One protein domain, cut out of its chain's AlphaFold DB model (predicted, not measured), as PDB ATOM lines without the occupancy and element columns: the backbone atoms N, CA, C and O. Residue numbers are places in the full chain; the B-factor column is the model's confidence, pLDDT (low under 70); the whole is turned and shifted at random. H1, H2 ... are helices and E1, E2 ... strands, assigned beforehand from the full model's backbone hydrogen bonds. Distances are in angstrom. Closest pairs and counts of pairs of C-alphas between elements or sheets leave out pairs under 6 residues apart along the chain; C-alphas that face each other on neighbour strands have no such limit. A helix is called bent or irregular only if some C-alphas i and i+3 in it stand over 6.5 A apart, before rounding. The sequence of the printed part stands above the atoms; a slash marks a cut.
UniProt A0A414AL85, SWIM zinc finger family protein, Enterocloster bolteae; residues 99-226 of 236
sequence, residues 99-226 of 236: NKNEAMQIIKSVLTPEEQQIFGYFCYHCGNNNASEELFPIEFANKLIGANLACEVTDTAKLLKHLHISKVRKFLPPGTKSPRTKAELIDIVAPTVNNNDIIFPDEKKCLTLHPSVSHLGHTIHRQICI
ATOM      1  N   ASN A  99     198.544 235.124  90.639       86.12
ATOM      2  CA  ASN A  99     197.904 233.852  90.917       86.12
ATOM      3  C   ASN A  99     198.842 232.690  90.543       86.12
ATOM      4  O   ASN A  99     199.850 232.850  89.851       86.12
ATOM      5  N   LYS A 100     198.494 231.480  90.996       89.12
ATOM      6  CA  LYS A 100     199.280 230.262  90.742       89.12
ATOM      7  C   LYS A 100     199.611 230.072  89.256       89.12
ATOM      8  O   LYS A 100     200.731 229.688  88.935       89.12
ATOM      9  N   ASN A 101     198.648 230.289  88.362       87.12
ATOM     10  CA  ASN A 101     198.827 230.011  86.939       87.12
ATOM     11  C   ASN A 101     199.761 231.036  86.292       87.12
ATOM     12  O   ASN A 101     200.661 230.638  85.562       87.12
ATOM     13  N   GLU A 102     199.591 232.319  86.612       88.50
ATOM     14  CA  GLU A 102     200.473 233.397  86.145       88.50
ATOM     15  C   GLU A 102     201.911 233.175  86.617       88.50
ATOM     16  O   GLU A 102     202.836 233.188  85.809       88.50
ATOM     17  N   ALA A 103     202.098 232.876  87.908       92.75
ATOM     18  CA  ALA A 103     203.416 232.589  88.464       92.75
ATOM     19  C   ALA A 103     204.077 231.398  87.752       92.75
ATOM     20  O   ALA A 103     205.218 231.497  87.310       92.75
ATOM     21  N   MET A 104     203.350 230.290  87.564       94.50
ATOM     22  CA  MET A 104     203.888 229.117  86.864       94.50
ATOM     23  C   MET A 104     204.165 229.377  85.377       94.50
ATOM     24  O   MET A 104     205.080 228.768  84.828       94.50
ATOM     25  N   GLN A 105     203.407 230.254  84.714       94.06
ATOM     26  CA  GLN A 105     203.682 230.656  83.331       94.06
ATOM     27  C   GLN A 105     204.976 231.466  83.230       94.06
ATOM     28  O   GLN A 105     205.801 231.156  82.375       94.06
ATOM     29  N   ILE A 106     205.180 232.437  84.126       93.69
ATOM     30  CA  ILE A 106     206.411 233.241  84.193       93.69
ATOM     31  C   ILE A 106     207.621 232.351  84.497       93.69
ATOM     32  O   ILE A 106     208.643 232.437  83.826       93.69
ATOM     33  N   ILE A 107     207.499 231.449  85.474       96.44
ATOM     34  CA  ILE A 107     208.569 230.508  85.838       96.44
ATOM     35  C   ILE A 107     208.985 229.670  84.624       96.44
ATOM     36  O   ILE A 107     210.171 229.571  84.325       96.44
ATOM     37  N   LYS A 108     208.017 229.111  83.891       96.12
ATOM     38  CA  LYS A 108     208.289 228.280  82.710       96.12
ATOM     39  C   LYS A 108     208.865 229.059  81.532       96.12
ATOM     40  O   LYS A 108     209.573 228.468  80.725       96.12
ATOM     41  N   SER A 109     208.517 230.338  81.387       95.62
ATOM     42  CA  SER A 109     208.991 231.155  80.267       95.62
ATOM     43  C   SER A 109     210.380 231.737  80.504       95.62
ATOM     44  O   SER A 109     211.115 231.939  79.542       95.62
ATOM     45  N   VAL A 110     210.739 232.006  81.761       94.94
ATOM     46  CA  VAL A 110     211.992 232.685  82.109       94.94
ATOM     47  C   VAL A 110     213.088 231.708  82.552       94.94
ATOM     48  O   VAL A 110     214.260 231.983  82.300       94.94
ATOM     49  N   LEU A 111     212.744 230.584  83.193       96.75
ATOM     50  CA  LEU A 111     213.714 229.665  83.811       96.75
ATOM     51  C   LEU A 111     213.885 228.353  83.027       96.75
ATOM     52  O   LEU A 111     212.899 227.756  82.584       96.75
ATOM     53  N   THR A 112     215.122 227.851  82.927       96.62
ATOM     54  CA  THR A 112     215.401 226.489  82.419       96.62
ATOM     55  C   THR A 112     214.883 225.409  83.382       96.62
ATOM     56  O   THR A 112     214.616 225.712  84.545       96.62
ATOM     57  N   PRO A 113     214.738 224.138  82.966       95.38
ATOM     58  CA  PRO A 113     214.312 223.059  83.864       95.38
ATOM     59  C   PRO A 113     215.157 222.913  85.142       95.38
ATOM     60  O   PRO A 113     214.619 222.639  86.213       95.38
ATOM     61  N   GLU A 114     216.468 223.127  85.055       94.44
ATOM     62  CA  GLU A 114     217.388 223.092  86.197       94.44
ATOM     63  C   GLU A 114     217.161 224.302  87.116       94.44
ATOM     64  O   GLU A 114     217.031 224.166  88.331       94.44
ATOM     65  N   GLU A 115     217.026 225.493  86.531       96.38
ATOM     66  CA  GLU A 115     216.719 226.728  87.255       96.38
ATOM     67  C   GLU A 115     215.350 226.685  87.943       96.38
ATOM     68  O   GLU A 115     215.189 227.225  89.036       96.38
ATOM     69  N   GLN A 116     214.362 226.024  87.334       96.94
ATOM     70  CA  GLN A 116     213.049 225.806  87.935       96.94
ATOM     71  C   GLN A 116     213.169 224.967  89.207       96.94
ATOM     72  O   GLN A 116     212.574 225.324  90.219       96.94
ATOM     73  N   GLN A 117     213.968 223.898  89.202       95.19
ATOM     74  CA  GLN A 117     214.201 223.086  90.400       95.19
ATOM     75  C   GLN A 117     214.882 223.900  91.507       95.19
ATOM     76  O   GLN A 117     214.391 223.916  92.638       95.19
ATOM     77  N   ILE A 118     215.930 224.664  91.173       95.94
ATOM     78  CA  ILE A 118     216.605 225.580  92.111       95.94
ATOM     79  C   ILE A 118     215.603 226.592  92.693       95.94
ATOM     80  O   ILE A 118     215.519 226.766  93.909       95.94
ATOM     81  N   PHE A 119     214.784 227.219  91.844       96.38
ATOM     82  CA  PHE A 119     213.744 228.150  92.281       96.38
ATOM     83  C   PHE A 119     212.663 227.467  93.135       96.38
ATOM     84  O   PHE A 119     212.106 228.082  94.045       96.38
ATOM     85  N   GLY A 120     212.383 226.187  92.888       95.19
ATOM     86  CA  GLY A 120     211.501 225.361  93.705       95.19
ATOM     87  C   GLY A 120     212.009 225.196  95.135       95.19
ATOM     88  O   GLY A 120     211.216 225.338  96.066       95.19
ATOM     89  N   TYR A 121     213.308 224.957  95.327       93.50
ATOM     90  CA  TYR A 121     213.926 224.927  96.660       93.50
ATOM     91  C   TYR A 121     213.905 226.304  97.324       93.50
ATOM     92  O   TYR A 121     213.473 226.427  98.471       93.50
ATOM     93  N   PHE A 122     214.241 227.357  96.581       95.12
ATOM     94  CA  PHE A 122     214.141 228.731  97.077       95.12
ATOM     95  C   PHE A 122     212.718 229.076  97.557       95.12
ATOM     96  O   PHE A 122     212.517 229.641  98.633       95.12
ATOM     97  N   CYS A 123     211.699 228.656  96.801       93.88
ATOM     98  CA  CYS A 123     210.289 228.788  97.161       93.88
ATOM     99  C   CYS A 123     209.906 228.037  98.445       93.88
ATOM    100  O   CYS A 123     209.041 228.499  99.197       93.88
ATOM    101  N   TYR A 124     210.522 226.882  98.701       92.31
ATOM    102  CA  TYR A 124     210.330 226.123  99.933       92.31
ATOM    103  C   TYR A 124     210.924 226.859 101.141       92.31
ATOM    104  O   TYR A 124     210.222 227.049 102.139       92.31
ATOM    105  N   HIS A 125     212.169 227.332 101.024       89.31
ATOM    106  CA  HIS A 125     212.898 228.009 102.099       89.31
ATOM    107  C   HIS A 125     212.345 229.396 102.436       89.31
ATOM    108  O   HIS A 125     212.276 229.766 103.611       89.31
ATOM    109  N   CYS A 126     211.953 230.165 101.421       87.88
ATOM    110  CA  CYS A 126     211.493 231.544 101.579       87.88
ATOM    111  C   CYS A 126     209.963 231.683 101.621       87.88
ATOM    112  O   CYS A 126     209.449 232.769 101.907       87.88
ATOM    113  N   GLY A 127     209.222 230.602 101.355       76.62
ATOM    114  CA  GLY A 127     207.768 230.567 101.502       76.62
ATOM    115  C   GLY A 127     207.326 230.863 102.941       76.62
ATOM    116  O   GLY A 127     208.083 230.663 103.887       76.62
ATOM    117  N   ASN A 128     206.074 231.310 103.111       66.56
ATOM    118  CA  ASN A 128     205.476 231.662 104.412       66.56
ATOM    119  C   ASN A 128     205.967 233.012 105.000       66.56
ATOM    120  O   ASN A 128     206.418 233.082 106.140       66.56
ATOM    121  N   ASN A 129     205.809 234.098 104.227       63.66
ATOM    122  CA  ASN A 129     206.139 235.500 104.571       63.66
ATOM    123  C   ASN A 129     207.628 235.902 104.499       63.66
ATOM    124  O   ASN A 129     208.066 236.701 105.325       63.66
ATOM    125  N   ASN A 130     208.400 235.424 103.515       65.88
ATOM    126  CA  ASN A 130     209.783 235.892 103.279       65.88
ATOM    127  C   ASN A 130     210.698 235.721 104.507       65.88
ATOM    128  O   ASN A 130     211.550 236.564 104.804       65.88
ATOM    129  N   ALA A 131     210.479 234.643 105.265       68.62
ATOM    130  CA  ALA A 131     211.188 234.416 106.520       68.62
ATOM    131  C   ALA A 131     212.691 234.161 106.312       68.62
ATOM    132  O   ALA A 131     213.476 234.430 107.221       68.62
ATOM    133  N   SER A 132     213.071 233.705 105.118       84.94
ATOM    134  CA  SER A 132     214.445 233.370 104.753       84.94
ATOM    135  C   SER A 132     214.962 234.228 103.598       84.94
ATOM    136  O   SER A 132     214.218 234.967 102.937       84.94
ATOM    137  N   GLU A 133     216.261 234.090 103.363       92.00
ATOM    138  CA  GLU A 133     217.014 234.740 102.308       92.00
ATOM    139  C   GLU A 133     218.124 233.801 101.808       92.00
ATOM    140  O   GLU A 133     218.676 233.015 102.580       92.00
ATOM    141  N   GLU A 134     218.451 233.869 100.518       93.06
ATOM    142  CA  GLU A 134     219.448 232.995  99.892       93.06
ATOM    143  C   GLU A 134     220.385 233.758  98.956       93.06
ATOM    144  O   GLU A 134     220.032 234.801  98.404       93.06
ATOM    145  N   LEU A 135     221.604 233.240  98.784       94.44
ATOM    146  CA  LEU A 135     222.604 233.810  97.883       94.44
ATOM    147  C   LEU A 135     222.584 233.098  96.534       94.44
ATOM    148  O   LEU A 135     222.883 231.907  96.461       94.44
ATOM    149  N   PHE A 136     222.375 233.860  95.466       95.25
ATOM    150  CA  PHE A 136     222.420 233.353  94.097       95.25
ATOM    151  C   PHE A 136     223.490 234.058  93.263       95.25
ATOM    152  O   PHE A 136     223.753 235.240  93.504       95.25
ATOM    153  N   PRO A 137     224.097 233.371  92.273       95.38
ATOM    154  CA  PRO A 137     224.933 234.017  91.261       95.38
ATOM    155  C   PRO A 137     224.198 235.180  90.587       95.38
ATOM    156  O   PRO A 137     222.992 235.083  90.346       95.38
ATOM    157  N   ILE A 138     224.915 236.260  90.266       92.19
ATOM    158  CA  ILE A 138     224.329 237.503  89.741       92.19
ATOM    159  C   ILE A 138     223.433 237.294  88.515       92.19
ATOM    160  O   ILE A 138     222.384 237.928  88.424       92.19
ATOM    161  N   GLU A 139     223.793 236.389  87.603       92.50
ATOM    162  CA  GLU A 139     223.006 236.118  86.394       92.50
ATOM    163  C   GLU A 139     221.630 235.530  86.726       92.50
ATOM    164  O   GLU A 139     220.602 236.068  86.304       92.50
ATOM    165  N   PHE A 140     221.597 234.475  87.546       95.56
ATOM    166  CA  PHE A 140     220.348 233.855  87.988       95.56
ATOM    167  C   PHE A 140     219.533 234.813  88.864       95.56
ATOM    168  O   PHE A 140     218.320 234.940  88.702       95.56
ATOM    169  N   ALA A 141     220.203 235.566  89.739       94.31
ATOM    170  CA  ALA A 141     219.555 236.557  90.583       94.31
ATOM    171  C   ALA A 141     218.851 237.651  89.764       94.31
ATOM    172  O   ALA A 141     217.675 237.938  89.989       94.31
ATOM    173  N   ASN A 142     219.542 238.233  88.782       92.06
ATOM    174  CA  ASN A 142     218.981 239.269  87.916       92.06
ATOM    175  C   ASN A 142     217.807 238.741  87.085       92.06
ATOM    176  O   ASN A 142     216.835 239.465  86.880       92.06
ATOM    177  N   LYS A 143     217.863 237.475  86.654       94.25
ATOM    178  CA  LYS A 143     216.761 236.806  85.956       94.25
ATOM    179  C   LYS A 143     215.501 236.726  86.832       94.25
ATOM    180  O   LYS A 143     214.420 237.100  86.380       94.25
ATOM    181  N   LEU A 144     215.634 236.313  88.098       95.56
ATOM    182  CA  LEU A 144     214.510 236.255  89.045       95.56
ATOM    183  C   LEU A 144     213.943 237.641  89.381       95.56
ATOM    184  O   LEU A 144     212.722 237.798  89.466       95.56
ATOM    185  N   ILE A 145     214.815 238.639  89.558       90.25
ATOM    186  CA  ILE A 145     214.417 240.027  89.836       90.25
ATOM    187  C   ILE A 145     213.668 240.619  88.641       90.25
ATOM    188  O   ILE A 145     212.579 241.159  88.811       90.25
ATOM    189  N   GLY A 146     214.201 240.468  87.425       84.19
ATOM    190  CA  GLY A 146     213.576 240.990  86.206       84.19
ATOM    191  C   GLY A 146     212.192 240.397  85.922       84.19
ATOM    192  O   GLY A 146     211.361 241.047  85.294       84.19
ATOM    193  N   ALA A 147     211.922 239.190  86.427       89.88
ATOM    194  CA  ALA A 147     210.630 238.515  86.326       89.88
ATOM    195  C   ALA A 147     209.687 238.769  87.520       89.88
ATOM    196  O   ALA A 147     208.615 238.168  87.583       89.88
ATOM    197  N   ASN A 148     210.069 239.622  88.480       89.44
ATOM    198  CA  ASN A 148     209.340 239.852  89.735       89.44
ATOM    199  C   ASN A 148     209.056 238.561  90.531       89.44
ATOM    200  O   ASN A 148     208.038 238.456  91.218       89.44
ATOM    201  N   LEU A 149     209.947 237.569  90.439       92.88
ATOM    202  CA  LEU A 149     209.883 236.334  91.227       92.88
ATOM    203  C   LEU A 149     210.648 236.469  92.554       92.88
ATOM    204  O   LEU A 149     210.283 235.856  93.558       92.88
ATOM    205  N   ALA A 150     211.683 237.309  92.576       94.50
ATOM    206  CA  ALA A 150     212.499 237.599  93.751       94.50
ATOM    207  C   ALA A 150     212.806 239.100  93.865       94.50
ATOM    208  O   ALA A 150     212.696 239.840  92.891       94.50
ATOM    209  N   CYS A 151     213.217 239.543  95.050       91.12
ATOM    210  CA  CYS A 151     213.784 240.871  95.271       91.12
ATOM    211  C   CYS A 151     215.052 240.789  96.123       91.12
ATOM    212  O   CYS A 151     215.248 239.832  96.877       91.12
ATOM    213  N   GLU A 152     215.917 241.796  95.992       92.00
ATOM    214  CA  GLU A 152     217.118 241.910  96.819       92.00
ATOM    215  C   GLU A 152     216.746 242.225  98.269       92.00
ATOM    216  O   GLU A 152     215.857 243.032  98.550       92.00
ATOM    217  N   VAL A 153     217.439 241.576  99.199       90.62
ATOM    218  CA  VAL A 153     217.282 241.847 100.626       90.62
ATOM    219  C   VAL A 153     217.931 243.191 100.945       90.62
ATOM    220  O   VAL A 153     219.101 243.410 100.655       90.62
ATOM    221  N   THR A 154     217.177 244.089 101.571       87.44
ATOM    222  CA  THR A 154     217.668 245.413 101.986       87.44
ATOM    223  C   THR A 154     217.991 245.490 103.476       87.44
ATOM    224  O   THR A 154     218.670 246.418 103.907       87.44
ATOM    225  N   ASP A 155     217.539 244.523 104.273       88.44
ATOM    226  CA  ASP A 155     217.824 244.474 105.706       88.44
ATOM    227  C   ASP A 155     219.307 244.153 105.947       88.44
ATOM    228  O   ASP A 155     219.789 243.049 105.676       88.44
ATOM    229  N   THR A 156     220.038 245.134 106.473       92.25
ATOM    230  CA  THR A 156     221.482 245.043 106.707       92.25
ATOM    231  C   THR A 156     221.841 243.887 107.639       92.25
ATOM    232  O   THR A 156     222.829 243.190 107.408       92.25
ATOM    233  N   ALA A 157     221.034 243.619 108.671       91.94
ATOM    234  CA  ALA A 157     221.305 242.532 109.604       91.94
ATOM    235  C   ALA A 157     221.197 241.165 108.914       91.94
ATOM    236  O   ALA A 157     222.071 240.317 109.108       91.94
ATOM    237  N   LYS A 158     220.182 240.959 108.065       91.69
ATOM    238  CA  LYS A 158     220.035 239.765 107.219       91.69
ATOM    239  C   LYS A 158     221.216 239.607 106.262       91.69
ATOM    240  O   LYS A 158     221.837 238.546 106.240       91.69
ATOM    241  N   LEU A 159     221.611 240.669 105.559       93.00
ATOM    242  CA  LEU A 159     222.758 240.639 104.643       93.00
ATOM    243  C   LEU A 159     224.057 240.219 105.353       93.00
ATOM    244  O   LEU A 159     224.787 239.338 104.888       93.00
ATOM    245  N   LEU A 160     224.331 240.785 106.531       93.50
ATOM    246  CA  LEU A 160     225.533 240.478 107.311       93.50
ATOM    247  C   LEU A 160     225.577 239.025 107.821       93.50
ATOM    248  O   LEU A 160     226.672 238.491 108.043       93.50
ATOM    249  N   LYS A 161     224.430 238.338 107.962       92.56
ATOM    250  CA  LYS A 161     224.399 236.908 108.329       92.56
ATOM    251  C   LYS A 161     225.108 236.035 107.300       92.56
ATOM    252  O   LYS A 161     225.703 235.032 107.698       92.56
ATOM    253  N   HIS A 162     225.128 236.433 106.031       91.81
ATOM    254  CA  HIS A 162     225.776 235.670 104.965       91.81
ATOM    255  C   HIS A 162     227.287 235.920 104.846       91.81
ATOM    256  O   HIS A 162     227.995 235.137 104.215       91.81
ATOM    257  N   LEU A 163     227.825 236.966 105.478       91.56
ATOM    258  CA  LEU A 163     229.266 237.224 105.469       91.56
ATOM    259  C   LEU A 163     230.004 236.383 106.510       91.56
ATOM    260  O   LEU A 163     229.519 236.172 107.618       91.56
ATOM    261  N   HIS A 164     231.236 235.969 106.222       91.44
ATOM    262  CA  HIS A 164     232.093 235.373 107.248       91.44
ATOM    263  C   HIS A 164     232.347 236.366 108.401       91.44
ATOM    264  O   HIS A 164     232.521 237.564 108.168       91.44
ATOM    265  N   ILE A 165     232.424 235.878 109.648       90.56
ATOM    266  CA  ILE A 165     232.552 236.726 110.852       90.56
ATOM    267  C   ILE A 165     233.744 237.693 110.779       90.56
ATOM    268  O   ILE A 165     233.648 238.828 111.238       90.56
ATOM    269  N   SER A 166     234.852 237.287 110.151       90.88
ATOM    270  CA  SER A 166     236.024 238.155 109.972       90.88
ATOM    271  C   SER A 166     235.753 239.361 109.070       90.88
ATOM    272  O   SER A 166     236.340 240.413 109.302       90.88
ATOM    273  N   LYS A 167     234.865 239.241 108.071       91.75
ATOM    274  CA  LYS A 167     234.439 240.375 107.241       91.75
ATOM    275  C   LYS A 167     233.517 241.301 108.026       91.75
ATOM    276  O   LYS A 167     233.744 242.502 108.008       91.75
ATOM    277  N   VAL A 168     232.561 240.750 108.780       92.62
ATOM    278  CA  VAL A 168     231.645 241.553 109.614       92.62
ATOM    279  C   VAL A 168     232.422 242.385 110.645       92.62
ATOM    280  O   VAL A 168     232.125 243.554 110.851       92.62
ATOM    281  N   ARG A 169     233.490 241.828 111.236       92.38
ATOM    282  CA  ARG A 169     234.350 242.545 112.196       92.38
ATOM    283  C   ARG A 169     235.036 243.785 111.623       92.38
ATOM    284  O   ARG A 169     235.394 244.661 112.401       92.38
ATOM    285  N   LYS A 170     235.220 243.882 110.302       92.12
ATOM    286  CA  LYS A 170     235.821 245.069 109.672       92.12
ATOM    287  C   LYS A 170     234.937 246.310 109.795       92.12
ATOM    288  O   LYS A 170     235.453 247.413 109.701       92.12
ATOM    289  N   PHE A 171     233.641 246.121 110.035       92.38
ATOM    290  CA  PHE A 171     232.684 247.201 110.256       92.38
ATOM    291  C   PHE A 171     232.595 247.647 111.720       92.38
ATOM    292  O   PHE A 171     231.819 248.541 112.041       92.38
ATOM    293  N   LEU A 172     233.349 247.023 112.632       91.69
ATOM    294  CA  LEU A 172     233.301 247.385 114.041       91.69
ATOM    295  C   LEU A 172     233.913 248.787 114.247       91.69
ATOM    296  O   LEU A 172     235.049 249.009 113.816       91.69
ATOM    297  N   PRO A 173     233.230 249.716 114.940       86.25
ATOM    298  CA  PRO A 173     233.785 251.037 115.205       86.25
ATOM    299  C   PRO A 173     235.090 250.957 116.016       86.25
ATOM    300  O   PRO A 173     235.189 250.118 116.927       86.25
ATOM    301  N   PRO A 174     236.078 251.835 115.752       86.19
ATOM    302  CA  PRO A 174     237.342 251.850 116.483       86.19
ATOM    303  C   PRO A 174     237.126 251.964 117.996       86.19
ATOM    304  O   PRO A 174     236.302 252.748 118.459       86.19
ATOM    305  N   GLY A 175     237.873 251.184 118.779       84.19
ATOM    306  CA  GLY A 175     237.777 251.197 120.246       84.19
ATOM    307  C   GLY A 175     236.614 250.382 120.833       84.19
ATOM    308  O   GLY A 175     236.538 250.232 122.053       84.19
ATOM    309  N   THR A 176     235.747 249.795 120.005       84.56
ATOM    310  CA  THR A 176     234.688 248.889 120.474       84.56
ATOM    311  C   THR A 176     235.286 247.533 120.857       84.56
ATOM    312  O   THR A 176     236.072 246.951 120.107       84.56
ATOM    313  N   LYS A 177     234.911 246.983 122.021       86.19
ATOM    314  CA  LYS A 177     235.313 245.618 122.397       86.19
ATOM    315  C   LYS A 177     234.685 244.617 121.431       86.19
ATOM    316  O   LYS A 177     233.477 244.653 121.219       86.19
ATOM    317  N   SER A 178     235.492 243.704 120.882       83.44
ATOM    318  CA  SER A 178     234.983 242.679 119.967       83.44
ATOM    319  C   SER A 178     233.930 241.812 120.671       83.44
ATOM    320  O   SER A 178     234.249 241.191 121.689       83.44
ATOM    321  N   PRO A 179     232.714 241.703 120.113       88.62
ATOM    322  CA  PRO A 179     231.673 240.822 120.632       88.62
ATOM    323  C   PRO A 179     232.076 239.349 120.560       88.62
ATOM    324  O   PRO A 179     232.950 238.968 119.766       88.62
ATOM    325  N   ARG A 180     231.433 238.516 121.391       88.00
ATOM    326  CA  ARG A 180     231.720 237.075 121.454       88.00
ATOM    327  C   ARG A 180     231.011 236.322 120.344       88.00
ATOM    328  O   ARG A 180     231.603 235.412 119.765       88.00
ATOM    329  N   THR A 181     229.771 236.693 120.044       92.62
ATOM    330  CA  THR A 181     228.971 236.012 119.024       92.62
ATOM    331  C   THR A 181     228.848 236.847 117.752       92.62
ATOM    332  O   THR A 181     228.972 238.071 117.762       92.62
ATOM    333  N   LYS A 182     228.595 236.175 116.623       92.94
ATOM    334  CA  LYS A 182     228.309 236.858 115.354       92.94
ATOM    335  C   LYS A 182     226.997 237.647 115.422       92.94
ATOM    336  O   LYS A 182     226.915 238.695 114.803       92.94
ATOM    337  N   ALA A 183     226.009 237.160 116.175       93.19
ATOM    338  CA  ALA A 183     224.732 237.844 116.361       93.19
ATOM    339  C   ALA A 183     224.920 239.188 117.081       93.19
ATOM    340  O   ALA A 183     224.580 240.217 116.516       93.19
ATOM    341  N   GLU A 184     225.599 239.195 118.235       93.00
ATOM    342  CA  GLU A 184     225.937 240.435 118.959       93.00
ATOM    343  C   GLU A 184     226.746 241.405 118.088       93.00
ATOM    344  O   GLU A 184     226.563 242.617 118.142       93.00
ATOM    345  N   LEU A 185     227.665 240.870 117.277       94.00
ATOM    346  CA  LEU A 185     228.433 241.673 116.335       94.00
ATOM    347  C   LEU A 185     227.537 242.340 115.289       94.00
ATOM    348  O   LEU A 185     227.722 243.525 115.025       94.00
ATOM    349  N   ILE A 186     226.588 241.603 114.713       94.50
ATOM    350  CA  ILE A 186     225.627 242.139 113.745       94.50
ATOM    351  C   ILE A 186     224.760 243.216 114.400       94.50
ATOM    352  O   ILE A 186     224.635 244.289 113.820       94.50
ATOM    353  N   ASP A 187     224.246 242.985 115.611       92.94
ATOM    354  CA  ASP A 187     223.399 243.951 116.325       92.94
ATOM    355  C   ASP A 187     224.102 245.303 116.538       92.94
ATOM    356  O   ASP A 187     223.469 246.356 116.476       92.94
ATOM    357  N   ILE A 188     225.422 245.287 116.754       92.19
ATOM    358  CA  ILE A 188     226.225 246.502 116.940       92.19
ATOM    359  C   ILE A 188     226.495 247.221 115.616       92.19
ATOM    360  O   ILE A 188     226.431 248.448 115.572       92.19
ATOM    361  N   VAL A 189     226.847 246.491 114.552       93.44
ATOM    362  CA  VAL A 189     227.315 247.123 113.304       93.44
ATOM    363  C   VAL A 189     226.183 247.431 112.325       93.44
ATOM    364  O   VAL A 189     226.266 248.436 111.620       93.44
ATOM    365  N   ALA A 190     225.116 246.625 112.292       92.44
ATOM    366  CA  ALA A 190     224.022 246.750 111.324       92.44
ATOM    367  C   ALA A 190     223.405 248.161 111.241       92.44
ATOM    368  O   ALA A 190     223.163 248.603 110.124       92.44
ATOM    369  N   PRO A 191     223.224 248.925 112.342       91.06
ATOM    370  CA  PRO A 191     222.690 250.290 112.267       91.06
ATOM    371  C   PRO A 191     223.603 251.309 111.566       91.06
ATOM    372  O   PRO A 191     223.162 252.414 111.264       91.06
ATOM    373  N   THR A 192     224.885 250.983 111.367       87.38
ATOM    374  CA  THR A 192     225.917 251.922 110.881       87.38
ATOM    375  C   THR A 192     226.522 251.540 109.533       87.38
ATOM    376  O   THR A 192     227.195 252.359 108.912       87.38
ATOM    377  N   VAL A 193     226.299 250.307 109.074       89.75
ATOM    378  CA  VAL A 193     226.846 249.794 107.814       89.75
ATOM    379  C   VAL A 193     225.953 250.207 106.650       89.75
ATOM    380  O   VAL A 193     224.741 250.009 106.695       89.75
ATOM    381  N   ASN A 194     226.550 250.734 105.580       87.94
ATOM    382  CA  ASN A 194     225.842 250.948 104.325       87.94
ATOM    383  C   ASN A 194     225.778 249.629 103.540       87.94
ATOM    384  O   ASN A 194     226.785 248.938 103.396       87.94
ATOM    385  N   ASN A 195     224.610 249.287 102.992       85.62
ATOM    386  CA  ASN A 195     224.435 248.065 102.203       85.62
ATOM    387  C   ASN A 195     225.392 247.980 101.004       85.62
ATOM    388  O   ASN A 195     225.813 246.882 100.657       85.62
ATOM    389  N   ASN A 196     225.788 249.112 100.414       84.31
ATOM    390  CA  ASN A 196     226.730 249.140  99.292       84.31
ATOM    391  C   ASN A 196     228.142 248.659  99.674       84.31
ATOM    392  O   ASN A 196     228.900 248.235  98.804       84.31
ATOM    393  N   ASP A 197     228.488 248.683 100.964       86.88
ATOM    394  CA  ASP A 197     229.773 248.188 101.463       86.88
ATOM    395  C   ASP A 197     229.755 246.663 101.694       86.88
ATOM    396  O   ASP A 197     230.795 246.036 101.935       86.88
ATOM    397  N   ILE A 198     228.575 246.034 101.628       88.81
ATOM    398  CA  ILE A 198     228.396 244.594 101.805       88.81
ATOM    399  C   ILE A 198     228.613 243.890 100.466       88.81
ATOM    400  O   ILE A 198     227.715 243.766  99.639       88.81
ATOM    401  N   ILE A 199     229.827 243.374 100.279       86.81
ATOM    402  CA  ILE A 199     230.208 242.638  99.069       86.81
ATOM    403  C   ILE A 199     230.219 241.132  99.353       86.81
ATOM    404  O   ILE A 199     231.061 240.619 100.110       86.81
ATOM    405  N   PHE A 200     229.290 240.415  98.719       87.44
ATOM    406  CA  PHE A 200     229.236 238.956  98.749       87.44
ATOM    407  C   PHE A 200     230.334 238.335  97.868       87.44
ATOM    408  O   PHE A 200     230.736 238.930  96.870       87.44
ATOM    409  N   PRO A 201     230.871 237.162  98.248       79.19
ATOM    410  CA  PRO A 201     231.812 236.432  97.401       79.19
ATOM    411  C   PRO A 201     231.160 235.996  96.080       79.19
ATOM    412  O   PRO A 201     229.942 235.821  96.023       79.19
ATOM    413  N   ASP A 202     231.992 235.789  95.057       80.31
ATOM    414  CA  ASP A 202     231.627 235.193  93.762       80.31
ATOM    415  C   ASP A 202     230.474 235.900  93.032       80.31
ATOM    416  O   ASP A 202     229.627 235.242  92.432       80.31
ATOM    417  N   GLU A 203     230.417 237.234  93.131       86.19
ATOM    418  CA  GLU A 203     229.398 238.063  92.467       86.19
ATOM    419  C   GLU A 203     227.975 237.549  92.733       86.19
ATOM    420  O   GLU A 203     227.171 237.335  91.828       86.19
ATOM    421  N   LYS A 204     227.657 237.288  94.003       92.94
ATOM    422  CA  LYS A 204     226.324 236.833  94.414       92.94
ATOM    423  C   LYS A 204     225.449 237.981  94.900       92.94
ATOM    424  O   LYS A 204     225.938 238.961  95.458       92.94
ATOM    425  N   LYS A 205     224.136 237.808  94.761       92.69
ATOM    426  CA  LYS A 205     223.109 238.664  95.368       92.69
ATOM    427  C   LYS A 205     222.313 237.884  96.404       92.69
ATOM    428  O   LYS A 205     222.042 236.700  96.215       92.69
ATOM    429  N   CYS A 206     221.943 238.557  97.490       94.44
ATOM    430  CA  CYS A 206     221.092 237.999  98.535       94.44
ATOM    431  C   CYS A 206     219.632 238.334  98.229       94.44
ATOM    432  O   CYS A 206     219.264 239.508  98.179       94.44
ATOM    433  N   LEU A 207     218.822 237.305  97.994       94.25
ATOM    434  CA  LEU A 207     217.444 237.429  97.543       94.25
ATOM    435  C   LEU A 207     216.454 236.854  98.553       94.25
ATOM    436  O   LEU A 207     216.751 235.911  99.282       94.25
ATOM    437  N   THR A 208     215.236 237.385  98.520       94.50
ATOM    438  CA  THR A 208     214.033 236.773  99.099       94.50
ATOM    439  C   THR A 208     212.910 236.757  98.054       94.50
ATOM    440  O   THR A 208     213.061 237.329  96.969       94.50
ATOM    441  N   LEU A 209     211.793 236.074  98.323       93.31
ATOM    442  CA  LEU A 209     210.683 236.024  97.366       93.31
ATOM    443  C   LEU A 209     210.042 237.403  97.211       93.31
ATOM    444  O   LEU A 209     209.786 238.116  98.186       93.31
ATOM    445  N   HIS A 210     209.723 237.757  95.970       91.50
ATOM    446  CA  HIS A 210     209.073 239.028  95.693       91.50
ATOM    447  C   HIS A 210     207.676 239.069  96.349       91.50
ATOM    448  O   HIS A 210     206.967 238.051  96.352       91.50
ATOM    449  N   PRO A 211     207.219 240.219  96.883       85.88
ATOM    450  CA  PRO A 211     205.916 240.320  97.541       85.88
ATOM    451  C   PRO A 211     204.715 239.905  96.680       85.88
ATOM    452  O   PRO A 211     203.686 239.558  97.249       85.88
ATOM    453  N   SER A 212     204.824 239.920  95.343       84.38
ATOM    454  CA  SER A 212     203.767 239.450  94.423       84.38
ATOM    455  C   SER A 212     203.557 237.934  94.451       84.38
ATOM    456  O   SER A 212     202.485 237.467  94.074       84.38
ATOM    457  N   VAL A 213     204.577 237.163  94.842       89.50
ATOM    458  CA  VAL A 213     204.616 235.701  94.672       89.50
ATOM    459  C   VAL A 213     204.892 234.952  95.975       89.50
ATOM    460  O   VAL A 213     204.607 233.762  96.075       89.50
ATOM    461  N   SER A 214     205.391 235.630  97.012       89.94
ATOM    462  CA  SER A 214     205.797 235.003  98.277       89.94
ATOM    463  C   SER A 214     204.698 234.189  98.964       89.94
ATOM    464  O   SER A 214     204.965 233.138  99.555       89.94
ATOM    465  N   HIS A 215     203.443 234.622  98.838       85.62
ATOM    466  CA  HIS A 215     202.277 233.914  99.365       85.62
ATOM    467  C   HIS A 215     202.038 232.547  98.690       85.62
ATOM    468  O   HIS A 215     201.345 231.694  99.247       85.62
ATOM    469  N   LEU A 216     202.624 232.318  97.510       90.31
ATOM    470  CA  LEU A 216     202.545 231.073  96.751       90.31
ATOM    471  C   LEU A 216     203.766 230.169  96.911       90.31
ATOM    472  O   LEU A 216     203.730 229.085  96.340       90.31
ATOM    473  N   GLY A 217     204.807 230.544  97.667       92.50
ATOM    474  CA  GLY A 217     206.086 229.811  97.701       92.50
ATOM    475  C   GLY A 217     205.927 228.289  97.822       92.50
ATOM    476  O   GLY A 217     206.300 227.538  96.924       92.50
ATOM    477  N   HIS A 218     205.231 227.802  98.854       91.50
ATOM    478  CA  HIS A 218     205.004 226.355  99.021       91.50
ATOM    479  C   HIS A 218     204.101 225.739  97.946       91.50
ATOM    480  O   HIS A 218     204.235 224.561  97.617       91.50
ATOM    481  N   THR A 219     203.174 226.511  97.382       91.75
ATOM    482  CA  THR A 219     202.331 226.052  96.270       91.75
ATOM    483  C   THR A 219     203.148 225.872  94.999       91.75
ATOM    484  O   THR A 219     202.983 224.854  94.330       91.75
ATOM    485  N   ILE A 220     204.033 226.818  94.688       94.00
ATOM    486  CA  ILE A 220     204.946 226.754  93.546       94.00
ATOM    487  C   ILE A 220     205.908 225.586  93.718       94.00
ATOM    488  O   ILE A 220     205.974 224.744  92.828       94.00
ATOM    489  N   HIS A 221     206.556 225.468  94.881       94.69
ATOM    490  CA  HIS A 221     207.443 224.347  95.194       94.69
ATOM    491  C   HIS A 221     206.775 222.995  94.895       94.69
ATOM    492  O   HIS A 221     207.289 222.211  94.103       94.69
ATOM    493  N   ARG A 222     205.555 222.767  95.409       93.56
ATOM    494  CA  ARG A 222     204.796 221.536  95.125       93.56
ATOM    495  C   ARG A 222     204.533 221.310  93.636       93.56
ATOM    496  O   ARG A 222     204.532 220.168  93.197       93.56
ATOM    497  N   GLN A 223     204.249 222.358  92.859       94.25
ATOM    498  CA  GLN A 223     204.044 222.202  91.413       94.25
ATOM    499  C   GLN A 223     205.327 221.821  90.689       94.25
ATOM    500  O   GLN A 223     205.281 220.984  89.795       94.25
ATOM    501  N   ILE A 224     206.448 222.411  91.087       93.50
ATOM    502  CA  ILE A 224     207.753 222.109  90.508       93.50
ATOM    503  C   ILE A 224     208.133 220.655  90.819       93.50
ATOM    504  O   ILE A 224     208.474 219.933  89.891       93.50
ATOM    505  N   CYS A 225     207.927 220.172  92.050       92.50
ATOM    506  CA  CYS A 225     208.128 218.754  92.392       92.50
ATOM    507  C   CYS A 225     207.220 217.796  91.601       92.50
ATOM    508  O   CYS A 225     207.605 216.669  91.329       92.50
ATOM    509  N   ILE A 226     206.006 218.218  91.222       93.50
ATOM    510  CA  ILE A 226     205.126 217.408  90.361       93.50
ATOM    511  C   ILE A 226     205.633 217.384  88.912       93.50
ATOM    512  O   ILE A 226     205.457 216.383  88.224       93.50
TER     513      ILE A 226
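Overview. This is residues 99 to 226 of the 236 residues of the protein "SWIM zinc finger family protein" of Enterocloster bolteae (UniProt A0A414AL85). Two lobes lie end to end in a rod: the larger holds a small three-stranded sheet with H2 and H3 over one face and H1 and H7 beyond them, and the smaller holds three short helices, H4, H5 and H6, side by side in a triangle. The link from E2 to H4 and the long link of residues 190 to 203 run between the lobes. The printed part has 128 residues, with seven named helices and three named strands in the order H1 H2 E1 H3 E2 H4 H5 H6 E3 H7; the sheet, E1 E3 E2, is antiparallel, and the class is mostly helix. The whole is only just compact, close to loose, with a radius of gyration of the C-alphas of 16.7 A, and spans 55 by 25 by 20 A.

Arrangement. H1, residues 100 to 110, is close to but not clearly touching H2, residues 113 to 126; their closest C-alphas, of Ile 107 and Gln 116, are 6.8 A apart. H2 is on the sheet of E1, residues 134 to 137, E3, residues 204 to 209, and E2, residues 150 to 152, over E3 at a height of 10.2 A. H3, residues 138 to 146, is on the same face, over E3 and E2 at a height of 7.5 A. E1, H3 and E2 form a split strand-helix-strand unit, two strands joined through a helix with E3, antiparallel to both, between them in the sheet, and its crossover is right-handed. E3 is staggered: residues 204 to 207 pair with E1, N 134 and O 207 being 2.9 A apart, and residues 207 to 209 pair with E2, N 151 and O 208 being 2.9 A apart. H4, residues 156 to 161, only grazes the sheet with residues 158 to 159. H6, residues 182 to 189, touches H4, with the closest C-alphas, of Ala 157 and Ile 186, 6.0 A apart. H6 also touches H5, residues 165 to 171, at a shallow tilt of 11 degrees, with the closest C-alphas, of Phe 171 and Val 189, 6.2 A apart. H7, residues 214 to 226, touches H2 at a steep tilt of 44 degrees, opposite ways, with the closest C-alphas, of Cys 123 and Gly 217, 4.4 A apart. Every O i to N i+4 pair is within hydrogen-bond range in H1, H2, H3, H4 and H6, against 7 of 9 in H7 and 1 of 3 in H5, where 3 of 4 O i to N i+3 pairs are.

Along the chain. H1 begins at C-alpha 100, (199.280, 230.262, 90.742), and is 15.6 A long. H2 is 19.8 A, E3 15.9 A and H7 19.3 A long. H7 is irregular, with C-alphas 215 and 218 8.0 A apart, and ends at C-alpha 226, (205.126, 217.408, 90.361).

Size, cuts and confidence. The C-alphas farthest apart, of Gly 175 and Ile 226, are 55.7 A apart. The printed part has no cut, and its one long link is H6 to E3. Residues 128 to 131 are under pLDDT 70.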